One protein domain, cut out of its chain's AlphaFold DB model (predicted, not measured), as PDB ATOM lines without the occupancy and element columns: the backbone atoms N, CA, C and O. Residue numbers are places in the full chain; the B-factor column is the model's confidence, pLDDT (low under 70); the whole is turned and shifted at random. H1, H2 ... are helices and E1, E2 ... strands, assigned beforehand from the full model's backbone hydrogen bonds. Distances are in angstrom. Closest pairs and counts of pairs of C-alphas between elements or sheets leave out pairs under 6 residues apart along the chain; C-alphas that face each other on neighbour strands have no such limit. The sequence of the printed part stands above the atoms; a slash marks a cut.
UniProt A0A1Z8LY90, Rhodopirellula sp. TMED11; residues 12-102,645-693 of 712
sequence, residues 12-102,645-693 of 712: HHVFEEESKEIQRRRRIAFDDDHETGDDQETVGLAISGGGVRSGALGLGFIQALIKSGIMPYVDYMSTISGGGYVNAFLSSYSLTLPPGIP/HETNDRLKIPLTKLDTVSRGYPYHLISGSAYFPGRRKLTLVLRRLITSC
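What this domain is: This is residues 12 to 102 and 645 to 693 of the 712 residues of a protein of Rhodopirellula sp. TMED11 (UniProt A0A1Z8LY90). A small sheet of three parallel strands, E1, E2 and E3, has two helices, H2 and H3, over one face, with H3 over E2 and E3 and H2 by the edge strand E1. The longest helix, H1, only grazes the sheet, and H4 comes at the end of a long link, near H2; residues 647 to 652 and residues 683 to 688 of H4 stick out. The printed part has 140 residues with four named helices and three named strands, in the order H1 E1 H2 E2 H3 E3 H4, and its class is mostly helix. The whole is compact, with a radius of gyration of the C-alphas of 15.2 A, and rounded, spanning 44 by 33 by 30 A.

How they stand to each other: The sheet runs E1, residues 44 to 47, E2, residues 76 to 79, and E3, residues 667 to 670, with E2 the inner strand. E1 and E2 are parallel at 18 degrees, with N 45 and O 76 at 2.8 A, within hydrogen-bond range. E2 and E3 are parallel at 18 degrees, with N 77 and O 667 at 2.9 A, also within range. H3, residues 82 to 95, is on the sheet at a height of 9.8 A, over E2 and E3, and runs along the strands, at 25 degrees to E2 on the local plane. H2, residues 51 to 67, is on the sheet, its closest C-alphas to E1 being those of Gly 58 and Ile 47, 6.5 A apart. H2 and H3 make two layers with the sheet, helices on one face of it. E1, H2 and E2 form a strand-helix-strand unit, two parallel neighbour strands with a helix between, and its crossover is right-handed. H3 touches H2 with residues 82 to 86 alone; the closest C-alphas, of Gly 82 and Gly 51, are 3.9 A apart. The two helices run the same way at a steep tilt of 45 degrees. H1, residues 12 to 30, only grazes the sheet, with residues 18 to 25; the C-alphas of Ile 22 and Tyr 667 are its closest to E3, 7.3 A apart. H4, residues 682 to 693, is not on the sheet; it is near H2, with 6 pairs of C-alphas within 10 A, and apart from H1 and H3. In H1, H2 and H4 every O i to N i+4 pair is within hydrogen-bond range, and in H3 8 of 10 are.

Where its parts are: H1 measures 26.9 A from C-alpha 12 at (-20.291, -4.530, -34.384) to C-alpha 30, H2 24.6 A, H3 21.1 A and H4 16.9 A, ending at C-alpha 693 at (-15.870, 33.591, -41.702). E1 begins at C-alpha 44 at (-17.758, 14.687, -38.674) and spans 9.9 A; E2 spans 9.8 A and E3 9.5 A.

The domain as a whole: The C-alphas of Asp 649 and Arg 680, the two farthest apart, are 47.3 A from each other. Residues 103 to 644 are not printed, and C-alphas 102 and 645 are 19.1 A apart across this cut. The links H1 to E1 and E3 to H4 are long. Mean pLDDT of the printed part is 70.0; it is under 70 at residues 31 to 40, 98 to 102, 645 to 652 and 670 to 693.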
ATOM      1  N   HIS A  12     -20.631  -4.788 -35.782       77.19
ATOM      2  CA  HIS A  12     -20.291  -4.530 -34.384       77.19
ATOM      3  C   HIS A  12     -18.777  -4.463 -34.153       77.19
ATOM      4  O   HIS A  12     -18.291  -3.526 -33.533       77.19
ATOM      5  N   HIS A  13     -18.025  -5.418 -34.705       79.56
ATOM      6  CA  HIS A  13     -16.572  -5.440 -34.575       79.56
ATOM      7  C   HIS A  13     -15.910  -4.226 -35.242       79.56
ATOM      8  O   HIS A  13     -14.951  -3.678 -34.712       79.56
ATOM      9  N   VAL A  14     -16.429  -3.779 -36.391       79.19
ATOM     10  CA  VAL A  14     -15.906  -2.584 -37.073       79.19
ATOM     11  C   VAL A  14     -16.153  -1.327 -36.237       79.19
ATOM     12  O   VAL A  14     -15.228  -0.538 -36.075       79.19
ATOM     13  N   PHE A  15     -17.353  -1.165 -35.670       80.12
ATOM     14  CA  PHE A  15     -17.671  -0.023 -34.806       80.12
ATOM     15  C   PHE A  15     -16.836  -0.001 -33.520       80.12
ATOM     16  O   PHE A  15     -16.398   1.067 -33.099       80.12
ATOM     17  N   GLU A  16     -16.580  -1.161 -32.908       81.12
ATOM     18  CA  GLU A  16     -15.720  -1.255 -31.721       81.12
ATOM     19  C   GLU A  16     -14.278  -0.831 -32.017       81.12
ATOM     20  O   GLU A  16     -13.693  -0.061 -31.259       81.12
ATOM     21  N   GLU A  17     -13.694  -1.310 -33.117       82.94
ATOM     22  CA  GLU A  17     -12.331  -0.931 -33.507       82.94
ATOM     23  C   GLU A  17     -12.240   0.547 -33.923       82.94
ATOM     24  O   GLU A  17     -11.284   1.235 -33.568       82.94
ATOM     25  N   GLU A  18     -13.257   1.065 -34.613       82.75
ATOM     26  CA  GLU A  18     -13.344   2.478 -34.995       82.75
ATOM     27  C   GLU A  18     -13.442   3.397 -33.766       82.75
ATOM     28  O   GLU A  18     -12.728   4.398 -33.680       82.75
ATOM     29  N   SER A  19     -14.257   3.028 -32.773       82.69
ATOM     30  CA  SER A  19     -14.390   3.768 -31.514       82.69
ATOM     31  C   SER A  19     -13.071   3.819 -30.733       82.69
ATOM     32  O   SER A  19     -12.655   4.900 -30.305       82.69
ATOM     33  N   LYS A  20     -12.343   2.695 -30.633       85.69
ATOM     34  CA  LYS A  20     -11.008   2.653 -30.003       85.69
ATOM     35  C   LYS A  20     -10.029   3.612 -30.675       85.69
ATOM     36  O   LYS A  20      -9.268   4.304 -29.995       85.69
ATOM     37  N   GLU A  21     -10.055   3.675 -32.001       85.44
ATOM     38  CA  GLU A  21      -9.152   4.529 -32.766       85.44
ATOM     39  C   GLU A  21      -9.494   6.019 -32.581       85.44
ATOM     40  O   GLU A  21      -8.596   6.845 -32.397       85.44
ATOM     41  N   ILE A  22     -10.779   6.378 -32.497       83.88
ATOM     42  CA  ILE A  22     -11.215   7.743 -32.152       83.88
ATOM     43  C   ILE A  22     -10.781   8.134 -30.741       83.88
ATOM     44  O   ILE A  22     -10.263   9.235 -30.545       83.88
ATOM     45  N   GLN A  23     -10.959   7.259 -29.749       82.88
ATOM     46  CA  GLN A  23     -10.517   7.545 -28.384       82.88
ATOM     47  C   GLN A  23      -9.005   7.779 -28.335       82.88
ATOM     48  O   GLN A  23      -8.544   8.764 -27.757       82.88
ATOM     49  N   ARG A  24      -8.231   6.907 -28.996       84.56
ATOM     50  CA  ARG A  24      -6.777   7.049 -29.117       84.56
ATOM     51  C   ARG A  24      -6.406   8.396 -29.735       84.56
ATOM     52  O   ARG A  24      -5.535   9.087 -29.213       84.56
ATOM     53  N   ARG A  25      -7.099   8.799 -30.801       86.81
ATOM     54  CA  ARG A  25      -6.928  10.114 -31.424       86.81
ATOM     55  C   ARG A  25      -7.173  11.257 -30.438       86.81
ATOM     56  O   ARG A  25      -6.366  12.180 -30.375       86.81
ATOM     57  N   ARG A  26      -8.301  11.225 -29.716       83.00
ATOM     58  CA  ARG A  26      -8.729  12.293 -28.799       83.00
ATOM     59  C   ARG A  26      -7.709  12.498 -27.684       83.00
ATOM     60  O   ARG A  26      -7.353  13.642 -27.431       83.00
ATOM     61  N   ARG A  27      -7.161  11.417 -27.118       82.44
ATOM     62  CA  ARG A  27      -6.074  11.488 -26.123       82.44
ATOM     63  C   ARG A  27      -4.845  12.220 -26.657       82.44
ATOM     64  O   ARG A  27      -4.315  13.103 -26.002       82.44
ATOM     65  N   ILE A  28      -4.444  11.930 -27.894       82.62
ATOM     66  CA  ILE A  28      -3.301  12.598 -28.543       82.62
ATOM     67  C   ILE A  28      -3.630  14.061 -28.894       82.62
ATOM     68  O   ILE A  28      -2.756  14.922 -28.888       82.62
ATOM     69  N   ALA A  29      -4.885  14.361 -29.234       79.06
ATOM     70  CA  ALA A  29      -5.304  15.701 -29.636       79.06
ATOM     71  C   ALA A  29      -5.511  16.658 -28.445       79.06
ATOM     72  O   ALA A  29      -5.220  17.851 -28.580       79.06
ATOM     73  N   PHE A  30      -5.981  16.154 -27.300       74.81
ATOM     74  CA  PHE A  30      -6.326  16.931 -26.102       74.81
ATOM     75  C   PHE A  30      -5.365  16.759 -24.915       74.81
ATOM     76  O   PHE A  30      -5.484  17.513 -23.957       74.81
ATOM     77  N   ASP A  31      -4.369  15.875 -25.020       67.69
ATOM     78  CA  ASP A  31      -3.572  15.355 -23.898       67.69
ATOM     79  C   ASP A  31      -4.450  14.555 -22.911       67.69
ATOM     80  O   ASP A  31      -5.664  14.754 -22.832       67.69
ATOM     81  N   ASP A  32      -3.854  13.599 -22.190       60.00
ATOM     82  CA  ASP A  32      -4.575  12.593 -21.380       60.00
ATOM     83  C   ASP A  32      -5.462  13.179 -20.249       60.00
ATOM     84  O   ASP A  32      -6.270  12.451 -19.676       60.00
ATOM     85  N   ASP A  33      -5.358  14.482 -19.958       55.84
ATOM     86  CA  ASP A  33      -6.063  15.174 -18.867       55.84
ATOM     87  C   ASP A  33      -7.479  15.671 -19.227       55.84
ATOM     88  O   ASP A  33      -8.221  16.135 -18.357       55.84
ATOM     89  N   HIS A  34      -7.886  15.600 -20.497       57.97
ATOM     90  CA  HIS A  34      -9.241  15.976 -20.906       57.97
ATOM     91  C   HIS A  34     -10.209  14.793 -20.772       57.97
ATOM     92  O   HIS A  34      -9.960  13.729 -21.338       57.97
ATOM     93  N   GLU A  35     -11.360  14.996 -20.113       55.41
ATOM     94  CA  GLU A  35     -12.488  14.057 -20.179       55.41
ATOM     95  C   GLU A  35     -12.865  13.841 -21.652       55.41
ATOM     96  O   GLU A  35     -13.501  14.682 -22.296       55.41
ATOM     97  N   THR A  36     -12.425  12.718 -22.218       55.66
ATOM     98  CA  THR A  36     -12.825  12.307 -23.557       55.66
ATOM     99  C   THR A  36     -14.313  11.999 -23.482       55.66
ATOM    100  O   THR A  36     -14.694  10.983 -22.906       55.66
ATOM    101  N   GLY A  37     -15.147  12.913 -23.988       57.16
ATOM    102  CA  GLY A  37     -16.605  12.777 -23.971       57.16
ATOM    103  C   GLY A  37     -17.093  11.444 -24.545       57.16
ATOM    104  O   GLY A  37     -16.347  10.757 -25.244       57.16
ATOM    105  N   ASP A  38     -18.352  11.113 -24.249       58.16
ATOM    106  CA  ASP A  38     -18.999   9.828 -24.550       58.16
ATOM    107  C   ASP A  38     -18.708   9.314 -25.978       58.16
ATOM    108  O   ASP A  38     -18.700  10.080 -26.950       58.16
ATOM    109  N   ASP A  39     -18.510   7.998 -26.113       56.44
ATOM    110  CA  ASP A  39     -18.185   7.311 -27.376       56.44
ATOM    111  C   ASP A  39     -19.254   7.515 -28.457       56.44
ATOM    112  O   ASP A  39     -19.005   7.349 -29.652       56.44
ATOM    113  N   GLN A  40     -20.454   7.910 -28.035       54.47
ATOM    114  CA  GLN A  40     -21.606   8.188 -28.883       54.47
ATOM    115  C   GLN A  40     -21.570   9.590 -29.528       54.47
ATOM    116  O   GLN A  40     -22.306   9.840 -30.485       54.47
ATOM    117  N   GLU A  41     -20.730  10.518 -29.053       71.25
ATOM    118  CA  GLU A  41     -20.709  11.914 -29.515       71.25
ATOM    119  C   GLU A  41     -19.527  12.201 -30.455       71.25
ATOM    120  O   GLU A  41     -18.609  12.950 -30.126       71.25
ATOM    121  N   THR A  42     -19.534  11.605 -31.651       79.31
ATOM    122  CA  THR A  42     -18.508  11.867 -32.684       79.31
ATOM    123  C   THR A  42     -18.842  13.067 -33.576       79.31
ATOM    124  O   THR A  42     -19.993  13.266 -33.975       79.31
ATOM    125  N   VAL A  43     -17.830  13.852 -33.954       82.69
ATOM    126  CA  VAL A  43     -17.975  15.000 -34.864       82.69
ATOM    127  C   VAL A  43     -17.397  14.676 -36.237       82.69
ATOM    128  O   VAL A  43     -16.225  14.342 -36.372       82.69
ATOM    129  N   GLY A  44     -18.200  14.848 -37.288       84.75
ATOM    130  CA  GLY A  44     -17.758  14.687 -38.674       84.75
ATOM    131  C   GLY A  44     -17.666  16.005 -39.437       84.75
ATOM    132  O   GLY A  44     -18.639  16.754 -39.520       84.75
ATOM    133  N   LEU A  45     -16.523  16.258 -40.072       85.50
ATOM    134  CA  LEU A  45     -16.333  17.314 -41.061       85.50
ATOM    135  C   LEU A  45     -16.530  16.757 -42.474       85.50
ATOM    136  O   LEU A  45     -15.785  15.883 -42.914       85.50
ATOM    137  N   ALA A  46     -17.500  17.298 -43.211       87.94
ATOM    138  CA  ALA A  46     -17.757  16.924 -44.599       87.94
ATOM    139  C   ALA A  46     -17.307  18.023 -45.577       87.94
ATOM    140  O   ALA A  46     -17.829  19.138 -45.539       87.94
ATOM    141  N   ILE A  47     -16.384  17.708 -46.494       84.25
ATOM    142  CA  ILE A  47     -15.967  18.614 -47.579       84.25
ATOM    143  C   ILE A  47     -16.495  18.101 -48.918       84.25
ATOM    144  O   ILE A  47     -16.196  16.990 -49.364       84.25
ATOM    145  N   SER A  48     -17.296  18.946 -49.567       84.88
ATOM    146  CA  SER A  48     -17.994  18.625 -50.810       84.88
ATOM    147  C   SER A  48     -17.064  18.485 -52.020       84.88
ATOM    148  O   SER A  48     -15.865  18.747 -51.966       84.88
ATOM    149  N   GLY A  49     -17.639  18.055 -53.145       80.94
ATOM    150  CA  GLY A  49     -16.959  18.036 -54.434       80.94
ATOM    151  C   GLY A  49     -17.034  19.381 -55.154       80.94
ATOM    152  O   GLY A  49     -17.955  20.173 -54.968       80.94
ATOM    153  N   GLY A  50     -16.081  19.625 -56.051       76.00
ATOM    154  CA  GLY A  50     -16.065  20.836 -56.879       76.00
ATOM    155  C   GLY A  50     -14.704  21.148 -57.492       76.00
ATOM    156  O   GLY A  50     -14.384  22.320 -57.694       76.00
ATOM    157  N   GLY A  51     -13.894  20.112 -57.742       76.62
ATOM    158  CA  GLY A  51     -12.536  20.238 -58.266       76.62
ATOM    159  C   GLY A  51     -11.645  21.154 -57.423       76.62
ATOM    160  O   GLY A  51     -11.818  21.278 -56.213       76.62
ATOM    161  N   VAL A  52     -10.709  21.830 -58.091       73.19
ATOM    162  CA  VAL A  52      -9.717  22.716 -57.454       73.19
ATOM    163  C   VAL A  52     -10.375  23.865 -56.680       73.19
ATOM    164  O   VAL A  52      -9.851  24.273 -55.654       73.19
ATOM    165  N   ARG A  53     -11.556  24.348 -57.102       78.06
ATOM    166  CA  ARG A  53     -12.286  25.418 -56.397       78.06
ATOM    167  C   ARG A  53     -12.743  24.983 -55.006       78.06
ATOM    168  O   ARG A  53     -12.517  25.696 -54.037       78.06
ATOM    169  N   SER A  54     -13.407  23.830 -54.927       82.38
ATOM    170  CA  SER A  54     -13.828  23.264 -53.641       82.38
ATOM    171  C   SER A  54     -12.614  22.917 -52.781       82.38
ATOM    172  O   SER A  54     -12.635  23.187 -51.585       82.38
ATOM    173  N   GLY A  55     -11.531  22.441 -53.406       81.44
ATOM    174  CA  GLY A  55     -10.268  22.246 -52.710       81.44
ATOM    175  C   GLY A  55      -9.730  23.543 -52.093       81.44
ATOM    176  O   GLY A  55      -9.448  23.599 -50.906       81.44
ATOM    177  N   ALA A  56      -9.634  24.631 -52.858       79.56
ATOM    178  CA  ALA A  56      -9.107  25.902 -52.354       79.56
ATOM    179  C   ALA A  56      -9.955  26.475 -51.203       79.56
ATOM    180  O   ALA A  56      -9.413  26.922 -50.195       79.56
ATOM    181  N   LEU A  57     -11.286  26.406 -51.325       82.44
ATOM    182  CA  LEU A  57     -12.204  26.823 -50.262       82.44
ATOM    183  C   LEU A  57     -12.056  25.948 -49.009       82.44
ATOM    184  O   LEU A  57     -11.979  26.466 -47.899       82.44
ATOM    185  N   GLY A  58     -12.003  24.626 -49.191       84.69
ATOM    186  CA  GLY A  58     -11.838  23.668 -48.102       84.69
ATOM    187  C   GLY A  58     -10.510  23.845 -47.369       84.69
ATOM    188  O   GLY A  58     -10.480  23.740 -46.148       84.69
ATOM    189  N   LEU A  59      -9.435  24.187 -48.089       83.31
ATOM    190  CA  LEU A  59      -8.148  24.520 -47.487       83.31
ATOM    191  C   LEU A  59      -8.283  25.727 -46.552       83.31
ATOM    192  O   LEU A  59      -7.964  25.605 -45.375       83.31
ATOM    193  N   GLY A  60      -8.831  26.848 -47.033       81.56
ATOM    194  CA  GLY A  60      -9.053  28.037 -46.200       81.56
ATOM    195  C   GLY A  60      -9.946  27.762 -44.983       81.56
ATOM    196  O   GLY A  60      -9.687  28.264 -43.891       81.56
ATOM    197  N   PHE A  61     -10.954  26.902 -45.143       84.00
ATOM    198  CA  PHE A  61     -11.823  26.490 -44.043       84.00
ATOM    199  C   PHE A  61     -11.072  25.699 -42.958       84.00
ATOM    200  O   PHE A  61     -11.195  26.012 -41.777       84.00
ATOM    201  N   ILE A  62     -10.236  24.726 -43.338       83.56
ATOM    202  CA  ILE A  62      -9.408  23.975 -42.378       83.56
ATOM    203  C   ILE A  62      -8.397  24.890 -41.682       83.56
ATOM    204  O   ILE A  62      -8.172  24.757 -40.480       83.56
ATOM    205  N   GLN A  63      -7.822  25.853 -42.406       79.75
ATOM    206  CA  GLN A  63      -6.924  26.846 -41.817       79.75
ATOM    207  C   GLN A  63      -7.608  27.653 -40.715       79.75
ATOM    208  O   GLN A  63      -7.004  27.880 -39.668       79.75
ATOM    209  N   ALA A  64      -8.863  28.058 -40.925       78.38
ATOM    210  CA  ALA A  64      -9.655  28.739 -39.907       78.38
ATOM    211  C   ALA A  64      -9.927  27.826 -38.700       78.38
ATOM    212  O   ALA A  64      -9.685  28.239 -37.572       78.38
ATOM    213  N   LEU A  65     -10.330  26.566 -38.920       78.62
ATOM    214  CA  LEU A  65     -10.585  25.614 -37.829       78.62
ATOM    215  C   LEU A  65      -9.352  25.344 -36.959       78.62
ATOM    216  O   LEU A  65      -9.478  25.241 -35.739       78.62
ATOM    217  N   ILE A  66      -8.169  25.238 -37.570       77.81
ATOM    218  CA  ILE A  66      -6.906  25.067 -36.841       77.81
ATOM    219  C   ILE A  66      -6.565  26.343 -36.067       77.81
ATOM    220  O   ILE A  66      -6.268  26.265 -34.879       77.81
ATOM    221  N   LYS A  67      -6.677  27.525 -36.694       72.56
ATOM    222  CA  LYS A  67      -6.428  28.815 -36.022       72.56
ATOM    223  C   LYS A  67      -7.366  29.058 -34.835       72.56
ATOM    224  O   LYS A  67      -6.940  29.663 -33.858       72.56
ATOM    225  N   SER A  68      -8.607  28.585 -34.916       72.56
ATOM    226  CA  SER A  68      -9.606  28.692 -33.846       72.56
ATOM    227  C   SER A  68      -9.512  27.583 -32.789       72.56
ATOM    228  O   SER A  68     -10.329  27.570 -31.875       72.56
ATOM    229  N   GLY A  69      -8.575  26.632 -32.906       72.06
ATOM    230  CA  GLY A  69      -8.427  25.530 -31.946       72.06
ATOM    231  C   GLY A  69      -9.550  24.483 -31.989       72.06
ATOM    232  O   GLY A  69      -9.711  23.716 -31.048       72.06
ATOM    233  N   ILE A  70     -10.333  24.430 -33.073       78.38
ATOM    234  CA  ILE A  70     -11.515  23.551 -33.206       78.38
ATOM    235  C   ILE A  70     -11.150  22.199 -33.829       78.38
ATOM    236  O   ILE A  70     -11.824  21.198 -33.604       78.38
ATOM    237  N   MET A  71     -10.067  22.144 -34.605       81.69
ATOM    238  CA  MET A  71      -9.635  20.929 -35.304       81.69
ATOM    239  C   MET A  71      -9.470  19.678 -34.399       81.69
ATOM    240  O   MET A  71      -9.864  18.593 -34.840       81.69
ATOM    241  N   PRO A  72      -8.974  19.777 -33.144       81.62
ATOM    242  CA  PRO A  72      -8.934  18.650 -32.201       81.62
ATOM    243  C   PRO A  72     -10.289  17.963 -31.976       81.62
ATOM    244  O   PRO A  72     -10.344  16.746 -31.839       81.62
ATOM    245  N   TYR A  73     -11.396  18.703 -32.057       80.12
ATOM    246  CA  TYR A  73     -12.745  18.182 -31.821       80.12
ATOM    247  C   TYR A  73     -13.341  17.416 -33.013       80.12
ATOM    248  O   TYR A  73     -14.411  16.844 -32.879       80.12
ATOM    249  N   VAL A  74     -12.703  17.412 -34.191       84.69
ATOM    250  CA  VAL A  74     -13.249  16.794 -35.418       84.69
ATOM    251  C   VAL A  74     -12.799  15.339 -35.553       84.69
ATOM    252  O   VAL A  74     -11.684  15.104 -36.000       84.69
ATOM    253  N   ASP A  75     -13.639  14.365 -35.210       83.50
ATOM    254  CA  ASP A  75     -13.292  12.931 -35.230       83.50
ATOM    255  C   ASP A  75     -13.215  12.329 -36.626       83.50
ATOM    256  O   ASP A  75     -12.284  11.583 -36.919       83.50
ATOM    257  N   TYR A  76     -14.144  12.692 -37.505       85.88
ATOM    258  CA  TYR A  76     -14.202  12.182 -38.868       85.88
ATOM    259  C   TYR A  76     -13.990  13.278 -39.894       85.88
ATOM    260  O   TYR A  76     -14.487  14.394 -39.756       85.88
ATOM    261  N   MET A  77     -13.346  12.919 -40.999       85.62
ATOM    262  CA  MET A  77     -13.272  13.760 -42.185       85.62
ATOM    263  C   MET A  77     -13.785  12.995 -43.408       85.62
ATOM    264  O   MET A  77     -13.133  12.091 -43.929       85.62
ATOM    265  N   SER A  78     -14.979  13.366 -43.869       86.81
ATOM    266  CA  SER A  78     -15.650  12.820 -45.050       86.81
ATOM    267  C   SER A  78     -15.424  13.752 -46.235       86.81
ATOM    268  O   SER A  78     -15.759  14.935 -46.197       86.81
ATOM    269  N   THR A  79     -14.829  13.244 -47.313       86.56
ATOM    270  CA  THR A  79     -14.516  14.076 -48.482       86.56
ATOM    271  C   THR A  79     -14.850  13.388 -49.795       86.56
ATOM    272  O   THR A  79     -14.746  12.168 -49.922       86.56
ATOM    273  N   ILE A  80     -15.234  14.178 -50.804       83.50
ATOM    274  CA  ILE A  80     -15.502  13.689 -52.161       83.50
ATOM    275  C   ILE A  80     -14.878  14.612 -53.212       83.50
ATOM    276  O   ILE A  80     -14.917  15.835 -53.087       83.50
ATOM    277  N   SER A  81     -14.339  14.039 -54.293       81.94
ATOM    278  CA  SER A  81     -13.796  14.789 -55.437       81.94
ATOM    279  C   SER A  81     -12.813  15.895 -54.997       81.94
ATOM    280  O   SER A  81     -11.761  15.581 -54.450       81.94
ATOM    281  N   GLY A  82     -13.149  17.175 -55.201       78.94
ATOM    282  CA  GLY A  82     -12.324  18.330 -54.821       78.94
ATOM    283  C   GLY A  82     -11.965  18.402 -53.332       78.94
ATOM    284  O   GLY A  82     -10.834  18.757 -53.013       78.94
ATOM    285  N   GLY A  83     -12.866  17.993 -52.430       83.25
ATOM    286  CA  GLY A  83     -12.564  17.897 -50.999       83.25
ATOM    287  C   GLY A  83     -11.478  16.865 -50.682       83.25
ATOM    288  O   GLY A  83     -10.722  17.032 -49.729       83.25
ATOM    289  N   GLY A  84     -11.335  15.839 -51.528       84.56
ATOM    290  CA  GLY A  84     -10.272  14.844 -51.405       84.56
ATOM    291  C   GLY A  84      -8.875  15.433 -51.604       84.56
ATOM    292  O   GLY A  84      -7.922  14.935 -51.014       84.56
ATOM    293  N   TYR A  85      -8.744  16.523 -52.370       81.94
ATOM    294  CA  TYR A  85      -7.465  17.218 -52.539       81.94
ATOM    295  C   TYR A  85      -6.992  17.850 -51.226       81.94
ATOM    296  O   TYR A  85      -5.840  17.688 -50.835       81.94
ATOM    297  N   VAL A  86      -7.909  18.498 -50.506       83.31
ATOM    298  CA  VAL A  86      -7.638  19.095 -49.190       83.31
ATOM    299  C   VAL A  86      -7.352  18.018 -48.159       83.31
ATOM    300  O   VAL A  86      -6.445  18.172 -47.351       83.31
ATOM    301  N   ASN A  87      -8.095  16.913 -48.208       85.06
ATOM    302  CA  ASN A  87      -7.837  15.781 -47.331       85.06
ATOM    303  C   ASN A  87      -6.427  15.221 -47.548       85.06
ATOM    304  O   ASN A  87      -5.687  15.019 -46.590       85.06
ATOM    305  N   ALA A  88      -6.025  15.013 -48.807       81.31
ATOM    306  CA  ALA A  88      -4.685  14.540 -49.149       81.31
ATOM    307  C   ALA A  88      -3.597  15.513 -48.667       81.31
ATOM    308  O   ALA A  88      -2.582  15.076 -48.121       81.31
ATOM    309  N   PHE A  89      -3.842  16.820 -48.795       81.31
ATOM    310  CA  PHE A  89      -2.976  17.860 -48.248       81.31
ATOM    311  C   PHE A  89      -2.841  17.755 -46.735       81.31
ATOM    312  O   PHE A  89      -1.729  17.591 -46.248       81.31
ATOM    313  N   LEU A  90      -3.951  17.763 -45.993       81.56
ATOM    314  CA  LEU A  90      -3.923  17.683 -44.533       81.56
ATOM    315  C   LEU A  90      -3.237  16.400 -44.054       81.56
ATOM    316  O   LEU A  90      -2.396  16.444 -43.161       81.56
ATOM    317  N   SER A  91      -3.552  15.267 -44.686       81.69
ATOM    318  CA  SER A  91      -2.967  13.977 -44.320       81.69
ATOM    319  C   SER A  91      -1.456  13.961 -44.540       81.69
ATOM    320  O   SER A  91      -0.704  13.560 -43.663       81.69
ATOM    321  N   SER A  92      -0.996  14.402 -45.712       79.81
ATOM    322  CA  SER A  92       0.434  14.422 -46.032       79.81
ATOM    323  C   SER A  92       1.197  15.459 -45.211       79.81
ATOM    324  O   SER A  92       2.317  15.195 -44.794       79.81
ATOM    325  N   TYR A  93       0.570  16.595 -44.906       78.38
ATOM    326  CA  TYR A  93       1.131  17.620 -44.034       78.38
ATOM    327  C   TYR A  93       1.245  17.154 -42.577       78.38
ATOM    328  O   TYR A  93       2.243  17.435 -41.923       78.38
ATOM    329  N   SER A  94       0.288  16.365 -42.075       77.69
ATOM    330  CA  SER A  94       0.384  15.783 -40.727       77.69
ATOM    331  C   SER A  94       1.631  14.911 -40.543       77.69
ATOM    332  O   SER A  94       2.150  14.800 -39.435       77.69
ATOM    333  N   LEU A  95       2.150  14.326 -41.631       77.88
ATOM    334  CA  LEU A  95       3.369  13.521 -41.596       77.88
ATOM    335  C   LEU A  95       4.630  14.363 -41.369       77.88
ATOM    336  O   LEU A  95       5.588  13.840 -40.806       77.88
ATOM    337  N   THR A  96       4.611  15.640 -41.762       73.50
ATOM    338  CA  THR A  96       5.749  16.568 -41.635       73.50
ATOM    339  C   THR A  96       5.763  17.328 -40.309       73.50
ATOM    340  O   THR A  96       6.658  18.130 -40.067       73.50
ATOM    341  N   LEU A  97       4.739  17.141 -39.475       71.50
ATOM    342  CA  LEU A  97       4.611  17.789 -38.173       71.50
ATOM    343  C   LEU A  97       4.859  16.787 -37.035       71.50
ATOM    344  O   LEU A  97       4.623  15.586 -37.219       71.50
ATOM    345  N   PRO A  98       5.304  17.257 -35.852       68.94
ATOM    346  CA  PRO A  98       5.271  16.456 -34.632       68.94
ATOM    347  C   PRO A  98       3.849  15.934 -34.340       68.94
ATOM    348  O   PRO A  98       2.876  16.556 -34.772       68.94
ATOM    349  N   PRO A  99       3.699  14.810 -33.613       69.12
ATOM    350  CA  PRO A  99       2.391  14.338 -33.160       69.12
ATOM    351  C   PRO A  99       1.669  15.402 -32.319       69.12
ATOM    352  O   PRO A  99       2.297  16.050 -31.483       69.12
ATOM    353  N   GLY A 100       0.358  15.552 -32.527       65.12
ATOM    354  CA  GLY A 100      -0.471  16.567 -31.874       65.12
ATOM    355  C   GLY A 100      -0.871  17.699 -32.826       65.12
ATOM    356  O   GLY A 100      -0.100  18.142 -33.678       65.12
ATOM    357  N   ILE A 101      -2.111  18.176 -32.707       65.31
ATOM    358  CA  ILE A 101      -2.593  19.310 -33.506       65.31
ATOM    359  C   ILE A 101      -2.117  20.612 -32.835       65.31
ATOM    360  O   ILE A 101      -2.384  20.783 -31.643       65.31
ATOM    361  N   PRO A 102      -1.475  21.553 -33.563       61.19
ATOM    362  CA  PRO A 102      -1.033  22.826 -32.999       61.19
ATOM    363  C   PRO A 102      -2.173  23.552 -32.278       61.19
ATOM    364  O   PRO A 102      -3.201  23.866 -32.886       61.19
ATOM    365  N   HIS A 645       5.536  16.864 -49.216       67.94
ATOM    366  CA  HIS A 645       6.705  15.992 -49.086       67.94
ATOM    367  C   HIS A 645       7.831  16.676 -48.292       67.94
ATOM    368  O   HIS A 645       8.037  17.882 -48.450       67.94
ATOM    369  N   GLU A 646       8.562  15.897 -47.482       56.59
ATOM    370  CA  GLU A 646       9.815  16.299 -46.805       56.59
ATOM    371  C   GLU A 646      11.033  16.271 -47.747       56.59
ATOM    372  O   GLU A 646      11.967  17.045 -47.581       56.59
ATOM    373  N   THR A 647      11.012  15.415 -48.774       52.00
ATOM    374  CA  THR A 647      12.088  15.266 -49.772       52.00
ATOM    375  C   THR A 647      11.498  15.145 -51.179       52.00
ATOM    376  O   THR A 647      10.461  14.499 -51.342       52.00
ATOM    377  N   ASN A 648      12.179  15.691 -52.195       51.31
ATOM    378  CA  ASN A 648      11.730  15.757 -53.601       51.31
ATOM    379  C   ASN A 648      11.411  14.404 -54.283       51.31
ATOM    380  O   ASN A 648      10.880  14.398 -55.392       51.31
ATOM    381  N   ASP A 649      11.682  13.260 -53.648       46.91
ATOM    382  CA  ASP A 649      11.701  11.956 -54.323       46.91
ATOM    383  C   ASP A 649      10.407  11.125 -54.266       46.91
ATOM    384  O   ASP A 649      10.339  10.069 -54.899       46.91
ATOM    385  N   ARG A 650       9.353  11.525 -53.535       51.62
ATOM    386  CA  ARG A 650       8.194  10.624 -53.329       51.62
ATOM    387  C   ARG A 650       6.823  11.238 -53.566       51.62
ATOM    388  O   ARG A 650       6.036  11.342 -52.643       51.62
ATOM    389  N   LEU A 651       6.455  11.395 -54.837       59.56
ATOM    390  CA  LEU A 651       5.088  11.671 -55.332       59.56
ATOM    391  C   LEU A 651       3.986  10.664 -54.913       59.56
ATOM    392  O   LEU A 651       2.833  10.791 -55.328       59.56
ATOM    393  N   LYS A 652       4.325   9.615 -54.156       65.94
ATOM    394  CA  LYS A 652       3.415   8.543 -53.731       65.94
ATOM    395  C   LYS A 652       3.629   8.239 -52.249       65.94
ATOM    396  O   LYS A 652       4.702   7.781 -51.862       65.94
ATOM    397  N   ILE A 653       2.585   8.435 -51.448       70.00
ATOM    398  CA  ILE A 653       2.541   8.044 -50.036       70.00
ATOM    399  C   ILE A 653       1.639   6.803 -49.936       70.00
ATOM    400  O   ILE A 653       0.467   6.889 -50.306       70.00
ATOM    401  N   PRO A 654       2.150   5.635 -49.501       72.75
ATOM    402  CA  PRO A 654       1.307   4.474 -49.235       72.75
ATOM    403  C   PRO A 654       0.236   4.821 -48.197       72.75
ATOM    404  O   PRO A 654       0.558   5.418 -47.175       72.75
ATOM    405  N   LEU A 655      -1.014   4.403 -48.424       71.25
ATOM    406  CA  LEU A 655      -2.112   4.617 -47.467       71.25
ATOM    407  C   LEU A 655      -1.800   4.036 -46.082       71.25
ATOM    408  O   LEU A 655      -2.176   4.621 -45.081       71.25
ATOM    409  N   THR A 656      -1.030   2.950 -46.014       72.75
ATOM    410  CA  THR A 656      -0.571   2.356 -44.748       72.75
ATOM    411  C   THR A 656       0.380   3.245 -43.949       72.75
ATOM    412  O   THR A 656       0.569   3.010 -42.765       72.75
ATOM    413  N   LYS A 657       1.002   4.249 -44.581       74.06
ATOM    414  CA  LYS A 657       1.832   5.254 -43.901       74.06
ATOM    415  C   LYS A 657       1.038   6.492 -43.489       74.06
ATOM    416  O   LYS A 657       1.562   7.318 -42.752       74.06
ATOM    417  N   LEU A 658      -0.186   6.641 -43.993       74.19
ATOM    418  CA  LEU A 658      -1.105   7.715 -43.630       74.19
ATOM    419  C   LEU A 658      -1.848   7.307 -42.353       74.19
ATOM    420  O   LEU A 658      -3.037   7.016 -42.381       74.19
ATOM    421  N   ASP A 659      -1.112   7.255 -41.243       77.06
ATOM    422  CA  ASP A 659      -1.648   7.011 -39.902       77.06
ATOM    423  C   ASP A 659      -1.947   8.358 -39.226       77.06
ATOM    424  O   ASP A 659      -1.200   8.848 -38.378       77.06
ATOM    425  N   THR A 660      -3.002   9.027 -39.696       79.56
ATOM    426  CA  THR A 660      -3.371  10.375 -39.233       79.56
ATOM    427  C   THR A 660      -3.842  10.372 -37.781       79.56
ATOM    428  O   THR A 660      -3.579  11.321 -37.039       79.56
ATOM    429  N   VAL A 661      -4.470   9.279 -37.356       83.88
ATOM    430  CA  VAL A 661      -5.032   9.117 -36.016       83.88
ATOM    431  C   VAL A 661      -3.934   9.021 -34.960       83.88
ATOM    432  O   VAL A 661      -4.007   9.735 -33.959       83.88
ATOM    433  N   SER A 662      -2.864   8.257 -35.214       81.38
ATOM    434  CA  SER A 662      -1.693   8.200 -34.320       81.38
ATOM    435  C   SER A 662      -1.008   9.554 -34.092       81.38
ATOM    436  O   SER A 662      -0.155   9.679 -33.216       81.38
ATOM    437  N   ARG A 663      -1.368  10.570 -34.882       79.50
ATOM    438  CA  ARG A 663      -0.850  11.937 -34.794       79.50
ATOM    439  C   ARG A 663      -1.884  12.944 -34.280       79.50
ATOM    440  O   ARG A 663      -1.594  14.136 -34.266       79.50
ATOM    441  N   GLY A 664      -3.076  12.495 -33.882       79.69
ATOM    442  CA  GLY A 664      -4.159  13.347 -33.375       79.69
ATOM    443  C   GLY A 664      -5.054  13.969 -34.457       79.69
ATOM    444  O   GLY A 664      -5.998  14.693 -34.139       79.69
ATOM    445  N   TYR A 665      -4.823  13.680 -35.742       83.69
ATOM    446  CA  TYR A 665      -5.647  14.175 -36.854       83.69
ATOM    447  C   TYR A 665      -6.894  13.299 -37.073       83.69
ATOM    448  O   TYR A 665      -6.896  12.144 -36.649       83.69
ATOM    449  N   PRO A 666      -7.969  13.825 -37.698       82.69
ATOM    450  CA  PRO A 666      -9.223  13.091 -37.866       82.69
ATOM    451  C   PRO A 666      -9.060  11.744 -38.579       82.69
ATOM    452  O   PRO A 666      -8.152  11.544 -39.394       82.69
ATOM    453  N   TYR A 667     -10.009  10.846 -38.335       81.56
ATOM    454  CA  TYR A 667     -10.168   9.607 -39.082       81.56
ATOM    455  C   TYR A 667     -10.681   9.904 -40.498       81.56
ATOM    456  O   TYR A 667     -11.710  10.563 -40.695       81.56
ATOM    457  N   HIS A 668      -9.949   9.455 -41.518       77.38
ATOM    458  CA  HIS A 668     -10.202   9.848 -42.905       77.38
ATOM    459  C   HIS A 668     -11.114   8.866 -43.644       77.38
ATOM    460  O   HIS A 668     -10.725   7.749 -43.979       77.38
ATOM    461  N   LEU A 669     -12.297   9.342 -44.031       73.12
ATOM    462  CA  LEU A 669     -13.229   8.623 -44.895       73.12
ATOM    463  C   LEU A 669     -13.032   9.074 -46.345       73.12
ATOM    464  O   LEU A 669     -13.692   9.989 -46.853       73.12
ATOM    465  N   ILE A 670     -12.084   8.429 -47.028       63.53
ATOM    466  CA  ILE A 670     -11.794   8.697 -48.441       63.53
ATOM    467  C   ILE A 670     -13.004   8.276 -49.288       63.53
ATOM    468  O   ILE A 670     -13.311   7.094 -49.396       63.53
ATOM    469  N   SER A 671     -13.662   9.239 -49.942       52.84
ATOM    470  CA  SER A 671     -14.860   9.007 -50.771       52.84
ATOM    471  C   SER A 671     -16.082   8.453 -50.020       52.84
ATOM    472  O   SER A 671     -16.938   7.822 -50.639       52.84
ATOM    473  N   GLY A 672     -16.196   8.689 -48.710       43.50
ATOM    474  CA  GLY A 672     -17.378   8.307 -47.927       43.50
ATOM    475  C   GLY A 672     -18.412   9.432 -47.865       43.50
ATOM    476  O   GLY A 672     -18.062  10.562 -47.542       43.50
ATOM    477  N   SER A 673     -19.682   9.148 -48.157       32.97
ATOM    478  CA  SER A 673     -20.824  10.042 -47.901       32.97
ATOM    479  C   SER A 673     -21.396   9.780 -46.502       32.97
ATOM    480  O   SER A 673     -21.758   8.642 -46.215       32.97
ATOM    481  N   ALA A 674     -21.483  10.806 -45.649       32.00
ATOM    482  CA  ALA A 674     -21.957  10.680 -44.266       32.00
ATOM    483  C   ALA A 674     -23.496  10.754 -44.135       32.00
ATOM    484  O   ALA A 674     -24.147  11.560 -44.805       32.00
ATOM    485  N   TYR A 675     -24.057   9.940 -43.233       30.25
ATOM    486  CA  TYR A 675     -25.442   9.977 -42.741       30.25
ATOM    487  C   TYR A 675     -25.433  10.489 -41.293       30.25
ATOM    488  O   TYR A 675     -24.617  10.027 -40.501       30.25
ATOM    489  N   PHE A 676     -26.308  11.437 -40.942       33.31
ATOM    490  CA  PHE A 676     -26.318  12.079 -39.620       33.31
ATOM    491  C   PHE A 676     -27.648  11.858 -38.882       33.31
ATOM    492  O   PHE A 676     -28.657  12.450 -39.277       33.31
ATOM    493  N   PRO A 677     -27.665  11.107 -37.766       30.89
ATOM    494  CA  PRO A 677     -28.744  11.159 -36.794       30.89
ATOM    495  C   PRO A 677     -28.430  12.192 -35.691       30.89
ATOM    496  O   PRO A 677     -27.604  11.962 -34.823       30.89
ATOM    497  N   GLY A 678     -29.109  13.345 -35.764       36.75
ATOM    498  CA  GLY A 678     -29.518  14.246 -34.669       36.75
ATOM    499  C   GLY A 678     -28.548  14.666 -33.545       36.75
ATOM    500  O   GLY A 678     -28.252  13.876 -32.665       36.75
ATOM    501  N   ARG A 679     -28.302  15.986 -33.410       40.53
ATOM    502  CA  ARG A 679     -28.749  16.840 -32.269       40.53
ATOM    503  C   ARG A 679     -28.295  18.308 -32.421       40.53
ATOM    504  O   ARG A 679     -27.300  18.624 -33.059       40.53
ATOM    505  N   ARG A 680     -29.100  19.221 -31.854       39.09
ATOM    506  CA  ARG A 680     -29.241  20.656 -32.206       39.09
ATOM    507  C   ARG A 680     -28.276  21.655 -31.529       39.09
ATOM    508  O   ARG A 680     -28.330  22.833 -31.870       39.09
ATOM    509  N   LYS A 681     -27.421  21.253 -30.577       40.66
ATOM    510  CA  LYS A 681     -26.598  22.210 -29.792       40.66
ATOM    511  C   LYS A 681     -25.291  22.633 -30.487       40.66
ATOM    512  O   LYS A 681     -24.975  23.818 -30.489       40.66
ATOM    513  N   LEU A 682     -24.600  21.726 -31.184       42.91
ATOM    514  CA  LEU A 682     -23.371  22.043 -31.936       42.91
ATOM    515  C   LEU A 682     -23.644  22.905 -33.186       42.91
ATOM    516  O   LEU A 682     -22.800  23.689 -33.624       42.91
ATOM    517  N   THR A 683     -24.867  22.830 -33.723       40.25
ATOM    518  CA  THR A 683     -25.322  23.648 -34.855       40.25
ATOM    519  C   THR A 683     -25.269  25.145 -34.540       40.25
ATOM    520  O   THR A 683     -25.035  25.934 -35.444       40.25
ATOM    521  N   LEU A 684     -25.448  25.558 -33.281       41.22
ATOM    522  CA  LEU A 684     -25.420  26.971 -32.878       41.22
ATOM    523  C   LEU A 684     -23.997  27.548 -32.824       41.22
ATOM    524  O   LEU A 684     -23.791  28.679 -33.263       41.22
ATOM    525  N   VAL A 685     -23.017  26.760 -32.373       45.59
ATOM    526  CA  VAL A 685     -21.597  27.159 -32.324       45.59
ATOM    527  C   VAL A 685     -21.009  27.227 -33.737       45.59
ATOM    528  O   VAL A 685     -20.439  28.243 -34.129       45.59
ATOM    529  N   LEU A 686     -21.255  26.201 -34.561       41.28
ATOM    530  CA  LEU A 686     -20.821  26.180 -35.963       41.28
ATOM    531  C   LEU A 686     -21.500  27.272 -36.804       41.28
ATOM    532  O   LEU A 686     -20.861  27.863 -37.671       41.28
ATOM    533  N   ARG A 687     -22.772  27.603 -36.538       39.06
ATOM    534  CA  ARG A 687     -23.486  28.673 -37.257       39.06
ATOM    535  C   ARG A 687     -22.922  30.062 -36.952       39.06
ATOM    536  O   ARG A 687     -22.882  30.872 -37.874       39.06
ATOM    537  N   ARG A 688     -22.443  30.315 -35.723       40.28
ATOM    538  CA  ARG A 688     -21.746  31.561 -35.336       40.28
ATOM    539  C   ARG A 688     -20.355  31.693 -35.981       40.28
ATOM    540  O   ARG A 688     -20.002  32.773 -36.435       40.28
ATOM    541  N   LEU A 689     -19.606  30.596 -36.116       43.38
ATOM    542  CA  LEU A 689     -18.306  30.587 -36.812       43.38
ATOM    543  C   LEU A 689     -18.427  30.729 -38.336       43.38
ATOM    544  O   LEU A 689     -17.633  31.416 -38.973       43.38
ATOM    545  N   ILE A 690     -19.441  30.105 -38.940       41.47
ATOM    546  CA  ILE A 690     -19.698  30.242 -40.381       41.47
ATOM    547  C   ILE A 690     -20.123  31.680 -40.725       41.47
ATOM    548  O   ILE A 690     -19.745  32.180 -41.782       41.47
ATOM    549  N   THR A 691     -20.851  32.362 -39.830       41.97
ATOM    550  CA  THR A 691     -21.232  33.777 -40.016       41.97
ATOM    551  C   THR A 691     -20.074  34.752 -39.804       41.97
ATOM    552  O   THR A 691     -20.059  35.787 -40.462       41.97
ATOM    553  N   SER A 692     -19.071  34.424 -38.981       39.47
ATOM    554  CA  SER A 692     -17.865  35.255 -38.839       39.47
ATOM    555  C   SER A 692     -16.854  35.069 -39.980       39.47
ATOM    556  O   SER A 692     -16.176  36.021 -40.356       39.47
ATOM    557  N   CYS A 693     -16.776  33.874 -40.580       35.75
ATOM    558  CA  CYS A 693     -15.870  33.591 -41.702       35.75
ATOM    559  C   CYS A 693     -16.419  34.032 -43.074       35.75
ATOM    560  O   CYS A 693     -15.649  34.187 -44.021       35.75
TER     561      CYS A 693